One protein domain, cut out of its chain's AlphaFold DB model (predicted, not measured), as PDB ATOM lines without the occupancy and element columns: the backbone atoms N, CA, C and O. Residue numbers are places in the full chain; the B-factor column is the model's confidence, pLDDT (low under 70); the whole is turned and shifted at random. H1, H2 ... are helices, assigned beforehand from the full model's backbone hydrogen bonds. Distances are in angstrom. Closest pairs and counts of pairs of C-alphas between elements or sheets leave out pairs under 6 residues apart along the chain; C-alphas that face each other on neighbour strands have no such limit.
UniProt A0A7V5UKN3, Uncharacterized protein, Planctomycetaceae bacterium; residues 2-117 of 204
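This is residues 2 to 117 of the 204 residues of an uncharacterized protein of Planctomycetaceae bacterium (UniProt A0A7V5UKN3). One very long helix, H5, lies with its first part across a helical hairpin of H2 and H3, packing mainly on H3, and the rest of it sticks out from this small compact body as a long arm, residues 80 to 101. Beyond the arm a loop leads to the small helix H6, which also stands free, while the short helices H1 and H4 lie around the body, H1 touching H2. The printed part has 116 residues with six named helices, H1 to H6 in order along the chain, and no named strand; the class is all helix. The whole is extended, with a radius of gyration of the C-alphas of 24.8 A, and spans 77 by 30 by 28 A, the arm making the length.

H5, residues 62 to 101, is the longest helix at 58.6 A; it begins at C-alpha 62 (284.994, 501.314, 518.534) and ends at C-alpha 101 (341.248, 506.811, 533.884). H3, residues 28 to 44, measures 24.1 A, and H2, residues 12 to 24, measures 18.7 A. H1 is residues 2 to 5, beginning at C-alpha 2 (292.812, 479.183, 516.849), and H4 is residues 52 to 55; each has 4 residues. H6, residues 110 to 116, measures 9.7 A and ends at C-alpha 116 (343.752, 495.114, 564.088).

H5, H3 and H2 form a bundle, a group of helices that touch one another. H5 touches H3 with residues 66 to 78 alone, the closest C-alphas being those of Ala 39 and Arg 71, 4.8 A apart; they run the same way at a steep tilt of 40 degrees. H3 and H2 are a helical hairpin and touch, opposite ways at a shallow tilt of 14 degrees, with the C-alphas of Gly 19 and Ala 31 closest at 3.9 A. H5 and H2 only just touch, with 3 pairs of C-alphas within 8 A, the closest being Ala 20 and Val 63 at 6.8 A; H5 does so with residues 63 to 67 alone, at a steep tilt of 38 degrees, opposite ways. The helix packing is mostly crossed, but only just: 1 of these 3 pairs is at a shallow tilt. H1 touches H2 at residues 14 to 18 of H2 alone, where the C-alphas of Ile 5 and Ala 14 are closest at 6.3 A. H4 is close to H2 but not clearly touching, with the C-alphas of Arg 13 and Leu 52 closest at 7.4 A. H6 is apart from H5. Every O i to N i+4 pair is within hydrogen-bond range in H2, H3, H5 and H6; H1 and H4 are too short for such a pair.

The two C-alphas farthest apart, those of Arg 58 and Glu 116, are 79.6 A apart. Without the free residues 80 to 117, the body has 78 residues and spans 31 by 28 by 22 A. The printed part has no cut; the link from H2 to H3 is tight, and the other links are short. The mean pLDDT of the printed part is 89.4, with residues 2 to 4, 7 to 8 and 107 to 117 under 70.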
ATOM      1  N   THR A   2     291.865 479.784 515.882       68.56
ATOM      2  CA  THR A   2     292.812 479.183 516.849       68.56
ATOM      3  C   THR A   2     293.903 478.316 516.204       68.56
ATOM      4  O   THR A   2     295.077 478.539 516.465       68.56
ATOM      5  N   ARG A   3     293.542 477.447 515.248       64.88
ATOM      6  CA  ARG A   3     294.502 476.611 514.493       64.88
ATOM      7  C   ARG A   3     295.565 477.390 513.699       64.88
ATOM      8  O   ARG A   3     296.586 476.817 513.338       64.88
ATOM      9  N   VAL A   4     295.309 478.658 513.359       66.38
ATOM     10  CA  VAL A   4     296.289 479.515 512.661       66.38
ATOM     11  C   VAL A   4     297.312 480.037 513.660       66.38
ATOM     12  O   VAL A   4     298.498 479.965 513.392       66.38
ATOM     13  N   ILE A   5     296.866 480.455 514.843       70.44
ATOM     14  CA  ILE A   5     297.751 480.890 515.931       70.44
ATOM     15  C   ILE A   5     298.662 479.744 516.387       70.44
ATOM     16  O   ILE A   5     299.848 479.954 516.587       70.44
ATOM     17  N   GLU A   6     298.149 478.513 516.447       71.25
ATOM     18  CA  GLU A   6     298.960 477.325 516.763       71.25
ATOM     19  C   GLU A   6     300.084 477.060 515.743       71.25
ATOM     20  O   GLU A   6     301.093 476.451 516.086       71.25
ATOM     21  N   LYS A   7     299.927 477.505 514.489       68.94
ATOM     22  CA  LYS A   7     300.905 477.298 513.404       68.94
ATOM     23  C   LYS A   7     301.761 478.528 513.102       68.94
ATOM     24  O   LYS A   7     302.859 478.387 512.575       68.94
ATOM     25  N   SER A   8     301.263 479.721 513.405       66.50
ATOM     26  CA  SER A   8     301.917 481.009 513.181       66.50
ATOM     27  C   SER A   8     301.719 481.906 514.404       66.50
ATOM     28  O   SER A   8     301.101 482.969 514.321       66.50
ATOM     29  N   ASP A   9     302.251 481.469 515.548       77.25
ATOM     30  CA  ASP A   9     302.150 482.175 516.839       77.25
ATOM     31  C   ASP A   9     302.749 483.591 516.785       77.25
ATOM     32  O   ASP A   9     302.439 484.438 517.612       77.25
ATOM     33  N   GLN A  10     303.562 483.890 515.773       84.81
ATOM     34  CA  GLN A  10     304.212 485.188 515.614       84.81
ATOM     35  C   GLN A  10     303.432 486.182 514.738       84.81
ATOM     36  O   GLN A  10     303.798 487.350 514.716       84.81
ATOM     37  N   ASP A  11     302.371 485.775 514.020       91.31
ATOM     38  CA  ASP A  11     301.625 486.709 513.156       91.31
ATOM     39  C   ASP A  11     300.604 487.528 513.977       91.31
ATOM     40  O   ASP A  11     299.594 486.975 514.431       91.31
ATOM     41  N   PRO A  12     300.785 488.856 514.126       94.44
ATOM     42  CA  PRO A  12     299.874 489.701 514.900       94.44
ATOM     43  C   PRO A  12     298.468 489.816 514.292       94.44
ATOM     44  O   PRO A  12     297.503 490.054 515.022       94.44
ATOM     45  N   ARG A  13     298.297 489.599 512.978       93.62
ATOM     46  CA  ARG A  13     296.982 489.683 512.312       93.62
ATOM     47  C   ARG A  13     295.991 488.697 512.909       93.62
ATOM     48  O   ARG A  13     294.827 489.034 513.120       93.62
ATOM     49  N   ALA A  14     296.456 487.480 513.188       93.19
ATOM     50  CA  ALA A  14     295.614 486.420 513.717       93.19
ATOM     51  C   ALA A  14     294.994 486.816 515.066       93.19
ATOM     52  O   ALA A  14     293.817 486.542 515.300       93.19
ATOM     53  N   TYR A  15     295.751 487.524 515.906       95.25
ATOM     54  CA  TYR A  15     295.284 488.037 517.191       95.25
ATOM     55  C   TYR A  15     294.288 489.178 517.024       95.25
ATOM     56  O   TYR A  15     293.213 489.125 517.614       95.25
ATOM     57  N   PHE A  16     294.573 490.169 516.171       95.88
ATOM     58  CA  PHE A  16     293.637 491.276 515.956       95.88
ATOM     59  C   PHE A  16     292.296 490.810 515.392       95.88
ATOM     60  O   PHE A  16     291.244 491.240 515.865       95.88
ATOM     61  N   PHE A  17     292.300 489.890 514.426       95.19
ATOM     62  CA  PHE A  17     291.053 489.370 513.879       95.19
ATOM     63  C   PHE A  17     290.324 488.428 514.843       95.19
ATOM     64  O   PHE A  17     289.094 488.468 514.903       95.19
ATOM     65  N   ARG A  18     291.050 487.624 515.637       94.94
ATOM     66  CA  ARG A  18     290.438 486.821 516.707       94.94
ATOM     67  C   ARG A  18     289.779 487.726 517.745       94.94
ATOM     68  O   ARG A  18     288.611 487.519 518.056       94.94
ATOM     69  N   GLY A  19     290.470 488.773 518.190       96.25
ATOM     70  CA  GLY A  19     289.928 489.750 519.128       96.25
ATOM     71  C   GLY A  19     288.723 490.502 518.562       96.25
ATOM     72  O   GLY A  19     287.741 490.706 519.268       96.25
ATOM     73  N   ALA A  20     288.734 490.850 517.270       96.12
ATOM     74  CA  ALA A  20     287.590 491.485 516.615       96.12
ATOM     75  C   ALA A  20     286.362 490.558 516.577       96.12
ATOM     76  O   ALA A  20     285.244 491.013 516.820       96.12
ATOM     77  N   ALA A  21     286.567 489.259 516.339       95.88
ATOM     78  CA  ALA A  21     285.503 488.263 516.425       95.88
ATOM     79  C   ALA A  21     284.968 488.128 517.862       95.88
ATOM     80  O   ALA A  21     283.759 488.195 518.069       95.88
ATOM     81  N   SER A  22     285.851 488.029 518.862       96.62
ATOM     82  CA  SER A  22     285.473 487.994 520.284       96.62
ATOM     83  C   SER A  22     284.691 489.245 520.702       96.62
ATOM     84  O   SER A  22     283.698 489.157 521.420       96.62
ATOM     85  N   TRP A  23     285.075 490.418 520.191       96.88
ATOM     86  CA  TRP A  23     284.364 491.670 520.443       96.88
ATOM     87  C   TRP A  23     282.946 491.647 519.871       96.88
ATOM     88  O   TRP A  23     282.008 492.083 520.538       96.88
ATOM     89  N   ALA A  24     282.777 491.129 518.651       95.38
ATOM     90  CA  ALA A  24     281.467 490.984 518.023       95.38
ATOM     91  C   ALA A  24     280.552 490.014 518.794       95.38
ATOM     92  O   ALA A  24     279.345 490.229 518.845       95.38
ATOM     93  N   LEU A  25     281.131 489.003 519.451       96.75
ATOM     94  CA  LEU A  25     280.427 488.072 520.342       96.75
ATOM     95  C   LEU A  25     280.133 488.656 521.738       96.75
ATOM     96  O   LEU A  25     279.505 487.994 522.559       96.75
ATOM     97  N   GLY A  26     280.573 489.884 522.026       96.44
ATOM     98  CA  GLY A  26     280.387 490.538 523.324       96.44
ATOM     99  C   GLY A  26     281.433 490.167 524.380       96.44
ATOM    100  O   GLY A  26     281.406 490.712 525.484       96.44
ATOM    101  N   GLU A  27     282.403 489.316 524.045       97.25
ATOM    102  CA  GLU A  27     283.489 488.885 524.927       97.25
ATOM    103  C   GLU A  27     284.616 489.934 524.973       97.25
ATOM    104  O   GLU A  27     285.737 489.716 524.507       97.25
ATOM    105  N   LYS A  28     284.309 491.116 525.520       96.50
ATOM    106  CA  LYS A  28     285.201 492.290 525.474       96.50
ATOM    107  C   LYS A  28     286.558 492.051 526.131       96.50
ATOM    108  O   LYS A  28     287.567 492.471 525.583       96.50
ATOM    109  N   GLU A  29     286.598 491.358 527.265       97.00
ATOM    110  CA  GLU A  29     287.851 491.097 527.986       97.00
ATOM    111  C   GLU A  29     288.803 490.215 527.173       97.00
ATOM    112  O   GLU A  29     289.986 490.529 527.036       97.00
ATOM    113  N   LYS A  30     288.276 489.149 526.559       96.31
ATOM    114  CA  LYS A  30     289.052 488.282 525.663       96.31
ATOM    115  C   LYS A  30     289.521 489.045 524.427       96.31
ATOM    116  O   LYS A  30     290.664 488.890 524.012       96.31
ATOM    117  N   ALA A  31     288.660 489.895 523.868       97.12
ATOM    118  CA  ALA A  31     289.022 490.748 522.743       97.12
ATOM    119  C   ALA A  31     290.184 491.691 523.085       97.12
ATOM    120  O   ALA A  31     291.139 491.792 522.323       97.12
ATOM    121  N   GLU A  32     290.131 492.348 524.244       97.56
ATOM    122  CA  GLU A  32     291.205 493.228 524.706       97.56
ATOM    123  C   GLU A  32     292.514 492.474 524.950       97.56
ATOM    124  O   GLU A  32     293.576 492.970 524.573       97.56
ATOM    125  N   ALA A  33     292.453 491.276 525.538       97.12
ATOM    126  CA  ALA A  33     293.626 490.424 525.712       97.12
ATOM    127  C   ALA A  33     294.264 490.062 524.359       97.12
ATOM    128  O   ALA A  33     295.481 490.159 524.201       97.12
ATOM    129  N   ASP A  34     293.443 489.731 523.363       97.00
ATOM    130  CA  ASP A  34     293.899 489.449 522.004       97.00
ATOM    131  C   ASP A  34     294.509 490.678 521.322       97.00
ATOM    132  O   ASP A  34     295.550 490.568 520.675       97.00
ATOM    133  N   PHE A  35     293.921 491.865 521.493       97.81
ATOM    134  CA  PHE A  35     294.482 493.101 520.941       97.81
ATOM    135  C   PHE A  35     295.848 493.432 521.542       97.81
ATOM    136  O   PHE A  35     296.756 493.800 520.799       97.81
ATOM    137  N   ARG A  36     296.026 493.251 522.858       97.75
ATOM    138  CA  ARG A  36     297.333 493.428 523.514       97.75
ATOM    139  C   ARG A  36     298.351 492.412 523.003       97.75
ATOM    140  O   ARG A  36     299.437 492.804 522.593       97.75
ATOM    141  N   ALA A  37     297.974 491.136 522.929       96.00
ATOM    142  CA  ALA A  37     298.848 490.075 522.431       96.00
ATOM    143  C   ALA A  37     299.286 490.298 520.968       96.00
ATOM    144  O   ALA A  37     300.427 489.993 520.610       96.00
ATOM    145  N   GLY A  38     298.392 490.832 520.128       96.06
ATOM    146  CA  GLY A  38     298.706 491.233 518.756       96.06
ATOM    147  C   GLY A  38     299.633 492.448 518.693       96.06
ATOM    148  O   GLY A  38     300.609 492.432 517.949       96.06
ATOM    149  N   ALA A  39     299.376 493.476 519.506       97.19
ATOM    150  CA  ALA A  39     300.206 494.678 519.575       97.19
ATOM    151  C   ALA A  39     301.629 494.389 520.081       97.19
ATOM    152  O   ALA A  39     302.596 494.925 519.547       97.19
ATOM    153  N   GLU A  40     301.775 493.502 521.064       95.81
ATOM    154  CA  GLU A  40     303.084 493.052 521.541       95.81
ATOM    155  C   GLU A  40     303.878 492.374 520.419       95.81
ATOM    156  O   GLU A  40     305.039 492.697 520.196       95.81
ATOM    157  N   ARG A  41     303.246 491.495 519.638       95.12
ATOM    158  CA  ARG A  41     303.909 490.823 518.508       95.12
ATOM    159  C   ARG A  41     304.260 491.772 517.367       95.12
ATOM    160  O   ARG A  41     305.282 491.575 516.726       95.12
ATOM    161  N   GLU A  42     303.457 492.807 517.123       95.12
ATOM    162  CA  GLU A  42     303.798 493.852 516.146       95.12
ATOM    163  C   GLU A  42     305.090 494.587 516.522       95.12
ATOM    164  O   GLU A  42     305.893 494.899 515.647       95.12
ATOM    165  N   VAL A  43     305.273 494.892 517.808       95.81
ATOM    166  CA  VAL A  43     306.358 495.766 518.270       95.81
ATOM    167  C   VAL A  43     307.621 494.987 518.638       95.81
ATOM    168  O   VAL A  43     308.725 495.422 518.318       95.81
ATOM    169  N   PHE A  44     307.467 493.848 519.313       92.94
ATOM    170  CA  PHE A  44     308.574 493.020 519.797       92.94
ATOM    171  C   PHE A  44     308.917 491.860 518.855       92.94
ATOM    172  O   PHE A  44     309.963 491.231 519.017       92.94
ATOM    173  N   GLY A  45     308.045 491.556 517.893       90.94
ATOM    174  CA  GLY A  45     308.259 490.497 516.916       90.94
ATOM    175  C   GLY A  45     309.191 490.900 515.767       90.94
ATOM    176  O   GLY A  45     309.707 492.019 515.710       90.94
ATOM    177  N   PRO A  46     309.433 489.970 514.828       90.56
ATOM    178  CA  PRO A  46     310.207 490.261 513.630       90.56
ATOM    179  C   PRO A  46     309.500 491.308 512.750       90.56
ATOM    180  O   PRO A  46     308.267 491.367 512.737       90.56
ATOM    181  N   PRO A  47     310.256 492.096 511.958       90.19
ATOM    182  CA  PRO A  47     309.674 493.021 510.997       90.19
ATOM    183  C   PRO A  47     308.686 492.309 510.074       90.19
ATOM    184  O   PRO A  47     309.006 491.288 509.461       90.19
ATOM    185  N   LEU A  48     307.480 492.858 509.977       89.94
ATOM    186  CA  LEU A  48     306.441 492.299 509.127       89.94
ATOM    187  C   LEU A  48     306.691 492.711 507.668       89.94
ATOM    188  O   LEU A  48     307.027 493.867 507.412       89.94
ATOM    189  N   PRO A  49     306.462 491.816 506.692       91.06
ATOM    190  CA  PRO A  49     306.589 492.149 505.274       91.06
ATOM    191  C   PRO A  49     305.412 492.987 504.739       91.06
ATOM    192  O   PRO A  49     305.346 493.263 503.546       91.06
ATOM    193  N   TYR A  50     304.458 493.363 505.596       91.06
ATOM    194  CA  TYR A  50     303.252 494.113 505.250       91.06
ATOM    195  C   TYR A  50     302.930 495.173 506.305       91.06
ATOM    196  O   TYR A  50     303.287 495.048 507.478       91.06
ATOM    197  N   SER A  51     302.174 496.188 505.891       93.19
ATOM    198  CA  SER A  51     301.583 497.178 506.789       93.19
ATOM    199  C   SER A  51     300.362 496.590 507.496       93.19
ATOM    200  O   SER A  51     299.406 496.133 506.867       93.19
ATOM    201  N   LEU A  52     300.362 496.619 508.829       93.00
ATOM    202  CA  LEU A  52     299.186 496.236 509.616       93.00
ATOM    203  C   LEU A  52     298.030 497.228 509.470       93.00
ATOM    204  O   LEU A  52     296.880 496.833 509.636       93.00
ATOM    205  N   ASN A  53     298.305 498.492 509.143       94.38
ATOM    206  CA  ASN A  53     297.245 499.484 508.956       94.38
ATOM    207  C   ASN A  53     296.334 499.102 507.786       94.38
ATOM    208  O   ASN A  53     295.115 499.188 507.926       94.38
ATOM    209  N   ASP A  54     296.930 498.616 506.699       94.75
ATOM    210  CA  ASP A  54     296.244 498.205 505.473       94.75
ATOM    211  C   ASP A  54     295.390 496.962 505.746       94.75
ATOM    212  O   ASP A  54     294.223 496.873 505.378       94.75
ATOM    213  N   VAL A  55     295.942 496.008 506.501       93.62
ATOM    214  CA  VAL A  55     295.221 494.795 506.911       93.62
ATOM    215  C   VAL A  55     294.003 495.125 507.781       93.62
ATOM    216  O   VAL A  55     292.963 494.470 507.684       93.62
ATOM    217  N   LEU A  56     294.124 496.134 508.643       95.19
ATOM    218  CA  LEU A  56     293.084 496.539 509.587       95.19
ATOM    219  C   LEU A  56     292.120 497.585 509.011       95.19
ATOM    220  O   LEU A  56     291.212 498.015 509.721       95.19
ATOM    221  N   GLU A  57     292.263 497.991 507.750       94.81
ATOM    222  CA  GLU A  57     291.452 499.046 507.127       94.81
ATOM    223  C   GLU A  57     289.946 498.745 507.173       94.81
ATOM    224  O   GLU A  57     289.124 499.641 507.349       94.81
ATOM    225  N   ARG A  58     289.559 497.469 507.109       94.81
ATOM    226  CA  ARG A  58     288.144 497.065 507.177       94.81
ATOM    227  C   ARG A  58     287.570 497.115 508.596       94.81
ATOM    228  O   ARG A  58     286.353 497.081 508.762       94.81
ATOM    229  N   ILE A  59     288.420 497.172 509.619       94.25
ATOM    230  CA  ILE A  59     288.004 497.267 511.018       94.25
ATOM    231  C   ILE A  59     287.908 498.744 511.375       94.25
ATOM    232  O   ILE A  59     288.914 499.450 511.429       94.25
ATOM    233  N   GLN A  60     286.686 499.201 511.638       93.94
ATOM    234  CA  GLN A  60     286.382 500.608 511.890       93.94
ATOM    235  C   GLN A  60     285.593 500.805 513.192       93.94
ATOM    236  O   GLN A  60     285.044 499.867 513.779       93.94
ATOM    237  N   GLY A  61     285.560 502.049 513.674       96.00
ATOM    238  CA  GLY A  61     284.796 502.449 514.855       96.00
ATOM    239  C   GLY A  61     285.416 502.008 516.187       96.00
ATOM    240  O   GLY A  61     286.630 502.059 516.380       96.00
ATOM    241  N   LYS A  62     284.574 501.589 517.143       95.94
ATOM    242  CA  LYS A  62     284.994 501.314 518.534       95.94
ATOM    243  C   LYS A  62     286.070 500.232 518.634       95.94
ATOM    244  O   LYS A  62     286.982 500.365 519.442       95.94
ATOM    245  N   VAL A  63     285.974 499.188 517.809       96.75
ATOM    246  CA  VAL A  63     286.972 498.110 517.764       96.75
ATOM    247  C   VAL A  63     288.323 498.664 517.329       96.75
ATOM    248  O   VAL A  63     289.329 498.396 517.980       96.75
ATOM    249  N   ARG A  64     288.337 499.506 516.285       97.19
ATOM    250  CA  ARG A  64     289.564 500.131 515.788       97.19
ATOM    251  C   ARG A  64     290.235 500.985 516.859       97.19
ATOM    252  O   ARG A  64     291.428 500.831 517.075       97.19
ATOM    253  N   MET A  65     289.465 501.788 517.592       97.44
ATOM    254  CA  MET A  65     289.998 502.595 518.698       97.44
ATOM    255  C   MET A  65     290.660 501.742 519.786       97.44
ATOM    256  O   MET A  65     291.703 502.120 520.309       97.44
ATOM    257  N   ARG A  66     290.085 500.578 520.128       97.62
ATOM    258  CA  ARG A  66     290.693 499.670 521.116       97.62
ATOM    259  C   ARG A  66     291.971 499.014 520.602       97.62
ATOM    260  O   ARG A  66     292.907 498.855 521.376       97.62
ATOM    261  N   ILE A  67     292.015 498.668 519.316       97.62
ATOM    262  CA  ILE A  67     293.224 498.140 518.680       97.62
ATOM    263  C   ILE A  67     294.333 499.195 518.686       97.62
ATOM    264  O   ILE A  67     295.437 498.899 519.129       97.62
ATOM    265  N   GLU A  68     294.048 500.424 518.250       97.44
ATOM    266  CA  GLU A  68     295.064 501.484 518.220       97.44
ATOM    267  C   GLU A  68     295.567 501.836 519.623       97.44
ATOM    268  O   GLU A  68     296.774 501.952 519.808       97.44
ATOM    269  N   ALA A  69     294.692 501.870 520.633       97.94
ATOM    270  CA  ALA A  69     295.112 502.061 522.022       97.94
ATOM    271  C   ALA A  69     296.097 500.971 522.493       97.94
ATOM    272  O   ALA A  69     297.126 501.279 523.090       97.94
ATOM    273  N   ALA A  70     295.827 499.697 522.181       97.75
ATOM    274  CA  ALA A  70     296.743 498.603 522.511       97.75
ATOM    275  C   ALA A  70     298.085 498.719 521.759       97.75
ATOM    276  O   ALA A  70     299.143 498.436 522.322       97.75
ATOM    277  N   ARG A  71     298.059 499.169 520.496       97.44
ATOM    278  CA  ARG A  71     299.264 499.388 519.675       97.44
ATOM    279  C   ARG A  71     300.114 500.536 520.201       97.44
ATOM    280  O   ARG A  71     301.336 500.416 520.259       97.44
ATOM    281  N   GLU A  72     299.490 501.640 520.591       98.00
ATOM    282  CA  GLU A  72     300.170 502.776 521.216       98.00
ATOM    283  C   GLU A  72     300.834 502.366 522.530       98.00
ATOM    284  O   GLU A  72     302.023 502.627 522.715       98.00
ATOM    285  N   GLU A  73     300.118 501.633 523.387       97.69
ATOM    286  CA  GLU A  73     300.658 501.134 524.650       97.69
ATOM    287  C   GLU A  73     301.892 500.241 524.435       97.69
ATOM    288  O   GLU A  73     302.928 500.441 525.077       97.69
ATOM    289  N   ALA A  74     301.831 499.294 523.494       97.56
ATOM    290  CA  ALA A  74     302.964 498.424 523.177       97.56
ATOM    291  C   ALA A  74     304.177 499.222 522.660       97.56
ATOM    292  O   ALA A  74     305.307 499.005 523.105       97.56
ATOM    293  N   ARG A  75     303.954 500.204 521.775       97.25
ATOM    294  CA  ARG A  75     305.020 501.084 521.258       97.25
ATOM    295  C   ARG A  75     305.638 501.941 522.354       97.25
ATOM    296  O   ARG A  75     306.845 502.177 522.351       97.25
ATOM    297  N   GLU A  76     304.839 502.443 523.288       97.94
ATOM    298  CA  GLU A  76     305.345 503.189 524.438       97.94
ATOM    299  C   GLU A  76     306.200 502.332 525.358       97.94
ATOM    300  O   GLU A  76     307.282 502.773 525.753       97.94
ATOM    301  N   ARG A  77     305.749 501.114 525.674       97.38
ATOM    302  CA  ARG A  77     306.523 500.156 526.474       97.38
ATOM    303  C   ARG A  77     307.865 499.860 525.816       97.38
ATOM    304  O   ARG A  77     308.899 500.060 526.445       97.38
ATOM    305  N   TYR A  78     307.861 499.546 524.524       97.19
ATOM    306  CA  TYR A  78     309.088 499.328 523.762       97.19
ATOM    307  C   TYR A  78     310.026 500.539 523.787       97.19
ATOM    308  O   TYR A  78     311.219 500.401 524.045       97.19
ATOM    309  N   ARG A  79     309.501 501.759 523.593       97.50
ATOM    310  CA  ARG A  79     310.314 502.984 523.683       97.50
ATOM    311  C   ARG A  79     310.932 503.167 525.069       97.50
ATOM    312  O   ARG A  79     312.092 503.568 525.156       97.50
ATOM    313  N   LYS A  80     310.182 502.884 526.137       97.38
ATOM    314  CA  LYS A  80     310.669 502.962 527.524       97.38
ATOM    315  C   LYS A  80     311.765 501.932 527.788       97.38
ATOM    316  O   LYS A  80     312.796 502.289 528.351       97.38
ATOM    317  N   GLU A  81     311.580 500.695 527.343       96.00
ATOM    318  CA  GLU A  81     312.570 499.622 527.489       96.00
ATOM    319  C   GLU A  81     313.843 499.909 526.692       96.00
ATOM    320  O   GLU A  81     314.947 499.813 527.227       96.00
ATOM    321  N   GLU A  82     313.713 500.361 525.445       96.69
ATOM    322  CA  GLU A  82     314.857 500.766 524.630       96.69
ATOM    323  C   GLU A  82     315.602 501.957 525.242       96.69
ATOM    324  O   GLU A  82     316.836 501.979 525.249       96.69
ATOM    325  N   ALA A  83     314.884 502.942 525.792       97.81
ATOM    326  CA  ALA A  83     315.489 504.063 526.507       97.81
ATOM    327  C   ALA A  83     316.238 503.594 527.763       97.81
ATOM    328  O   ALA A  83     317.392 503.979 527.959       97.81
ATOM    329  N   ALA A  84     315.629 502.723 528.572       97.50
ATOM    330  CA  ALA A  84     316.253 502.151 529.763       97.50
ATOM    331  C   ALA A  84     317.508 501.340 529.410       97.50
ATOM    332  O   ALA A  84     318.563 501.521 530.021       97.50
ATOM    333  N   ARG A  85     317.441 500.512 528.360       97.06
ATOM    334  CA  ARG A  85     318.579 499.731 527.858       97.06
ATOM    335  C   ARG A  85     319.722 500.631 527.397       97.06
ATOM    336  O   ARG A  85     320.884 500.384 527.726       97.06
ATOM    337  N   LYS A  86     319.411 501.696 526.650       97.56
ATOM    338  CA  LYS A  86     320.403 502.682 526.193       97.56
ATOM    339  C   LYS A  86     321.036 503.430 527.366       97.56
ATOM    340  O   LYS A  86     322.257 503.583 527.380       97.56
ATOM    341  N   ALA A  87     320.242 503.838 528.354       97.62
ATOM    342  CA  ALA A  87     320.734 504.493 529.563       97.62
ATOM    343  C   ALA A  87     321.676 503.575 530.358       97.62
ATOM    344  O   ALA A  87     322.797 503.973 530.668       97.62
ATOM    345  N   ALA A  88     321.284 502.317 530.586       97.50
ATOM    346  CA  ALA A  88     322.118 501.328 531.269       97.50
ATOM    347  C   ALA A  88     323.450 501.091 530.537       97.50
ATOM    348  O   ALA A  88     324.515 501.077 531.157       97.50
ATOM    349  N   ARG A  89     323.413 500.983 529.202       97.50
ATOM    350  CA  ARG A  89     324.624 500.858 528.376       97.50
ATOM    351  C   ARG A  89     325.530 502.085 528.502       97.50
ATOM    352  O   ARG A  89     326.745 501.935 528.626       97.50
ATOM    353  N   TYR A  90     324.958 503.286 528.472       96.38
ATOM    354  CA  TYR A  90     325.712 504.527 528.631       96.38
ATOM    355  C   TYR A  90     326.373 504.617 530.011       96.38
ATOM    356  O   TYR A  90     327.558 504.933 530.108       96.38
ATOM    357  N   GLU A  91     325.647 504.278 531.077       96.94
ATOM    358  CA  GLU A  91     326.206 504.249 532.427       96.94
ATOM    359  C   GLU A  91     327.338 503.233 532.571       96.94
ATOM    360  O   GLU A  91     328.360 503.551 533.181       96.94
ATOM    361  N   ALA A  92     327.187 502.039 531.993       95.94
ATOM    362  CA  ALA A  92     328.226 501.014 532.005       95.94
ATOM    363  C   ALA A  92     329.511 501.511 531.326       95.94
ATOM    364  O   ALA A  92     330.591 501.410 531.905       95.94
ATOM    365  N   LEU A  93     329.392 502.136 530.149       95.94
ATOM    366  CA  LEU A  93     330.528 502.742 529.451       95.94
ATOM    367  C   LEU A  93     331.147 503.892 530.253       95.94
ATOM    368  O   LEU A  93     332.371 504.006 530.322       95.94
ATOM    369  N   ARG A  94     330.324 504.727 530.898       95.25
ATOM    370  CA  ARG A  94     330.800 505.826 531.746       95.25
ATOM    371  C   ARG A  94     331.593 505.305 532.947       95.25
ATOM    372  O   ARG A  94     332.677 505.819 533.209       95.25
ATOM    373  N   ARG A  95     331.086 504.279 533.645       93.69
ATOM    374  CA  ARG A  95     331.780 503.626 534.772       93.69
ATOM    375  C   ARG A  95     333.075 502.956 534.309       93.69
ATOM    376  O   ARG A  95     334.114 503.166 534.926       93.69
ATOM    377  N   ALA A  96     333.047 502.230 533.191       92.88
ATOM    378  CA  ALA A  96     334.238 501.603 532.621       92.88
ATOM    379  C   ALA A  96     335.314 502.642 532.264       92.88
ATOM    380  O   ALA A  96     336.477 502.476 532.624       92.88
ATOM    381  N   LYS A  97     334.926 503.762 531.639       93.88
ATOM    382  CA  LYS A  97     335.844 504.870 531.342       93.88
ATOM    383  C   LYS A  97     336.467 505.457 532.612       93.88
ATOM    384  O   LYS A  97     337.658 505.754 532.616       93.88
ATOM    385  N   GLN A  98     335.686 505.614 533.683       91.19
ATOM    386  CA  GLN A  98     336.197 506.097 534.971       91.19
ATOM    387  C   GLN A  98     337.227 505.140 535.576       91.19
ATOM    388  O   GLN A  98     338.272 505.604 536.016       91.19
ATOM    389  N   LEU A  99     336.975 503.828 535.538       89.69
ATOM    390  CA  LEU A  99     337.914 502.815 536.037       89.69
ATOM    391  C   LEU A  99     339.229 502.782 535.248       89.69
ATOM    392  O   LEU A  99     340.276 502.525 535.827       89.69
ATOM    393  N   VAL A 100     339.191 503.055 533.940       90.31
ATOM    394  CA  VAL A 100     340.405 503.130 533.108       90.31
ATOM    395  C   VAL A 100     341.220 504.390 533.413       90.31
ATOM    396  O   VAL A 100     342.442 504.319 533.486       90.31
ATOM    397  N   LEU A 101     340.564 505.542 533.593       90.75
ATOM    398  CA  LEU A 101     341.248 506.811 533.884       90.75
ATOM    399  C   LEU A 101     341.776 506.884 535.320       90.75
ATOM    400  O   LEU A 101     342.842 507.443 535.562       90.75
ATOM    401  N   TYR A 102     341.026 506.323 536.265       87.88
ATOM    402  CA  TYR A 102     341.348 506.307 537.683       87.88
ATOM    403  C   TYR A 102     341.172 504.879 538.201       87.88
ATOM    404  O   TYR A 102     340.159 504.579 538.844       87.88
ATOM    405  N   PRO A 103     342.125 503.975 537.907       83.19
ATOM    406  CA  PRO A 103     342.069 502.634 538.457       83.19
ATOM    407  C   PRO A 103     342.072 502.753 539.983       83.19
ATOM    408  O   PRO A 103     342.928 503.455 540.536       83.19
ATOM    409  N   PRO A 104     341.111 502.125 540.684       79.81
ATOM    410  CA  PRO A 104     341.104 502.171 542.133       79.81
ATOM    411  C   PRO A 104     342.431 501.597 542.619       79.81
ATOM    412  O   PRO A 104     342.811 500.482 542.252       79.81
ATOM    413  N   ARG A 105     343.161 502.375 543.423       79.44
ATOM    414  CA  ARG A 105     344.359 501.864 544.086       79.44
ATOM    415  C   ARG A 105     343.921 500.640 544.898       79.44
ATOM    416  O   ARG A 105     342.925 500.757 545.617       79.44
ATOM    417  N   PRO A 106     344.622 499.495 544.811       74.12
ATOM    418  CA  PRO A 106     344.329 498.373 545.687       74.12
ATOM    419  C   PRO A 106     344.429 498.884 547.122       74.12
ATOM    420  O   PRO A 106     345.490 499.337 547.561       74.12
ATOM    421  N   LEU A 107     343.299 498.897 547.825       66.56
ATOM    422  CA  LEU A 107     343.301 499.179 549.249       66.56
ATOM    423  C   LEU A 107     344.152 498.078 549.896       66.56
ATOM    424  O   LEU A 107     343.941 496.903 549.572       66.56
ATOM    425  N   PRO A 108     345.117 498.403 550.778       66.12
ATOM    426  CA  PRO A 108     345.691 497.370 551.629       66.12
ATOM    427  C   PRO A 108     344.522 496.674 552.322       66.12
ATOM    428  O   PRO A 108     343.618 497.360 552.801       66.12
ATOM    429  N   ALA A 109     344.503 495.339 552.279       63.81
ATOM    430  CA  ALA A 109     343.383 494.510 552.713       63.81
ATOM    431  C   ALA A 109     342.728 495.091 553.973       63.81
ATOM    432  O   ALA A 109     343.289 495.014 555.068       63.81
ATOM    433  N   ALA A 110     341.543 495.686 553.819       56.56
ATOM    434  CA  ALA A 110     340.786 496.237 554.938       56.56
ATOM    435  C   ALA A 110     340.454 495.145 555.975       56.56
ATOM    436  O   ALA A 110     340.203 495.454 557.133       56.56
ATOM    437  N   GLU A 111     340.554 493.867 555.593       56.41
ATOM    438  CA  GLU A 111     340.516 492.712 556.492       56.41
ATOM    439  C   GLU A 111     341.638 492.696 557.543       56.41
ATOM    440  O   GLU A 111     341.418 492.182 558.638       56.41
ATOM    441  N   LYS A 112     342.823 493.265 557.265       54.31
ATOM    442  CA  LYS A 112     343.870 493.453 558.289       54.31
ATOM    443  C   LYS A 112     343.553 494.627 559.205       54.31
ATOM    444  O   LYS A 112     343.666 494.486 560.414       54.31
ATOM    445  N   ILE A 113     343.069 495.736 558.647       54.78
ATOM    446  CA  ILE A 113     342.749 496.943 559.421       54.78
ATOM    447  C   ILE A 113     341.555 496.686 560.360       54.78
ATOM    448  O   ILE A 113     341.607 497.057 561.525       54.78
ATOM    449  N   LEU A 114     340.517 495.966 559.919       55.31
ATOM    450  CA  LEU A 114     339.374 495.585 560.763       55.31
ATOM    451  C   LEU A 114     339.707 494.496 561.797       55.31
ATOM    452  O   LEU A 114     339.076 494.457 562.850       55.31
ATOM    453  N   LYS A 115     340.698 493.626 561.542       55.94
ATOM    454  CA  LYS A 115     341.205 492.670 562.550       55.94
ATOM    455  C   LYS A 115     342.123 493.326 563.583       55.94
ATOM    456  O   LYS A 115     342.172 492.868 564.723       55.94
ATOM    457  N   GLU A 116     342.855 494.368 563.198       54.50
ATOM    458  CA  GLU A 116     343.752 495.114 564.088       54.50
ATOM    459  C   GLU A 116     343.018 496.173 564.919       54.50
ATOM    460  O   GLU A 116     343.404 496.409 566.065       54.50
ATOM    461  N   ILE A 117     341.902 496.726 564.425       54.66
ATOM    462  CA  ILE A 117     340.932 497.456 565.251       54.66
ATOM    463  C   ILE A 117     340.177 496.421 566.097       54.66
ATOM    464  O   ILE A 117     339.025 496.071 565.851       54.66
TER     465      ILE A 117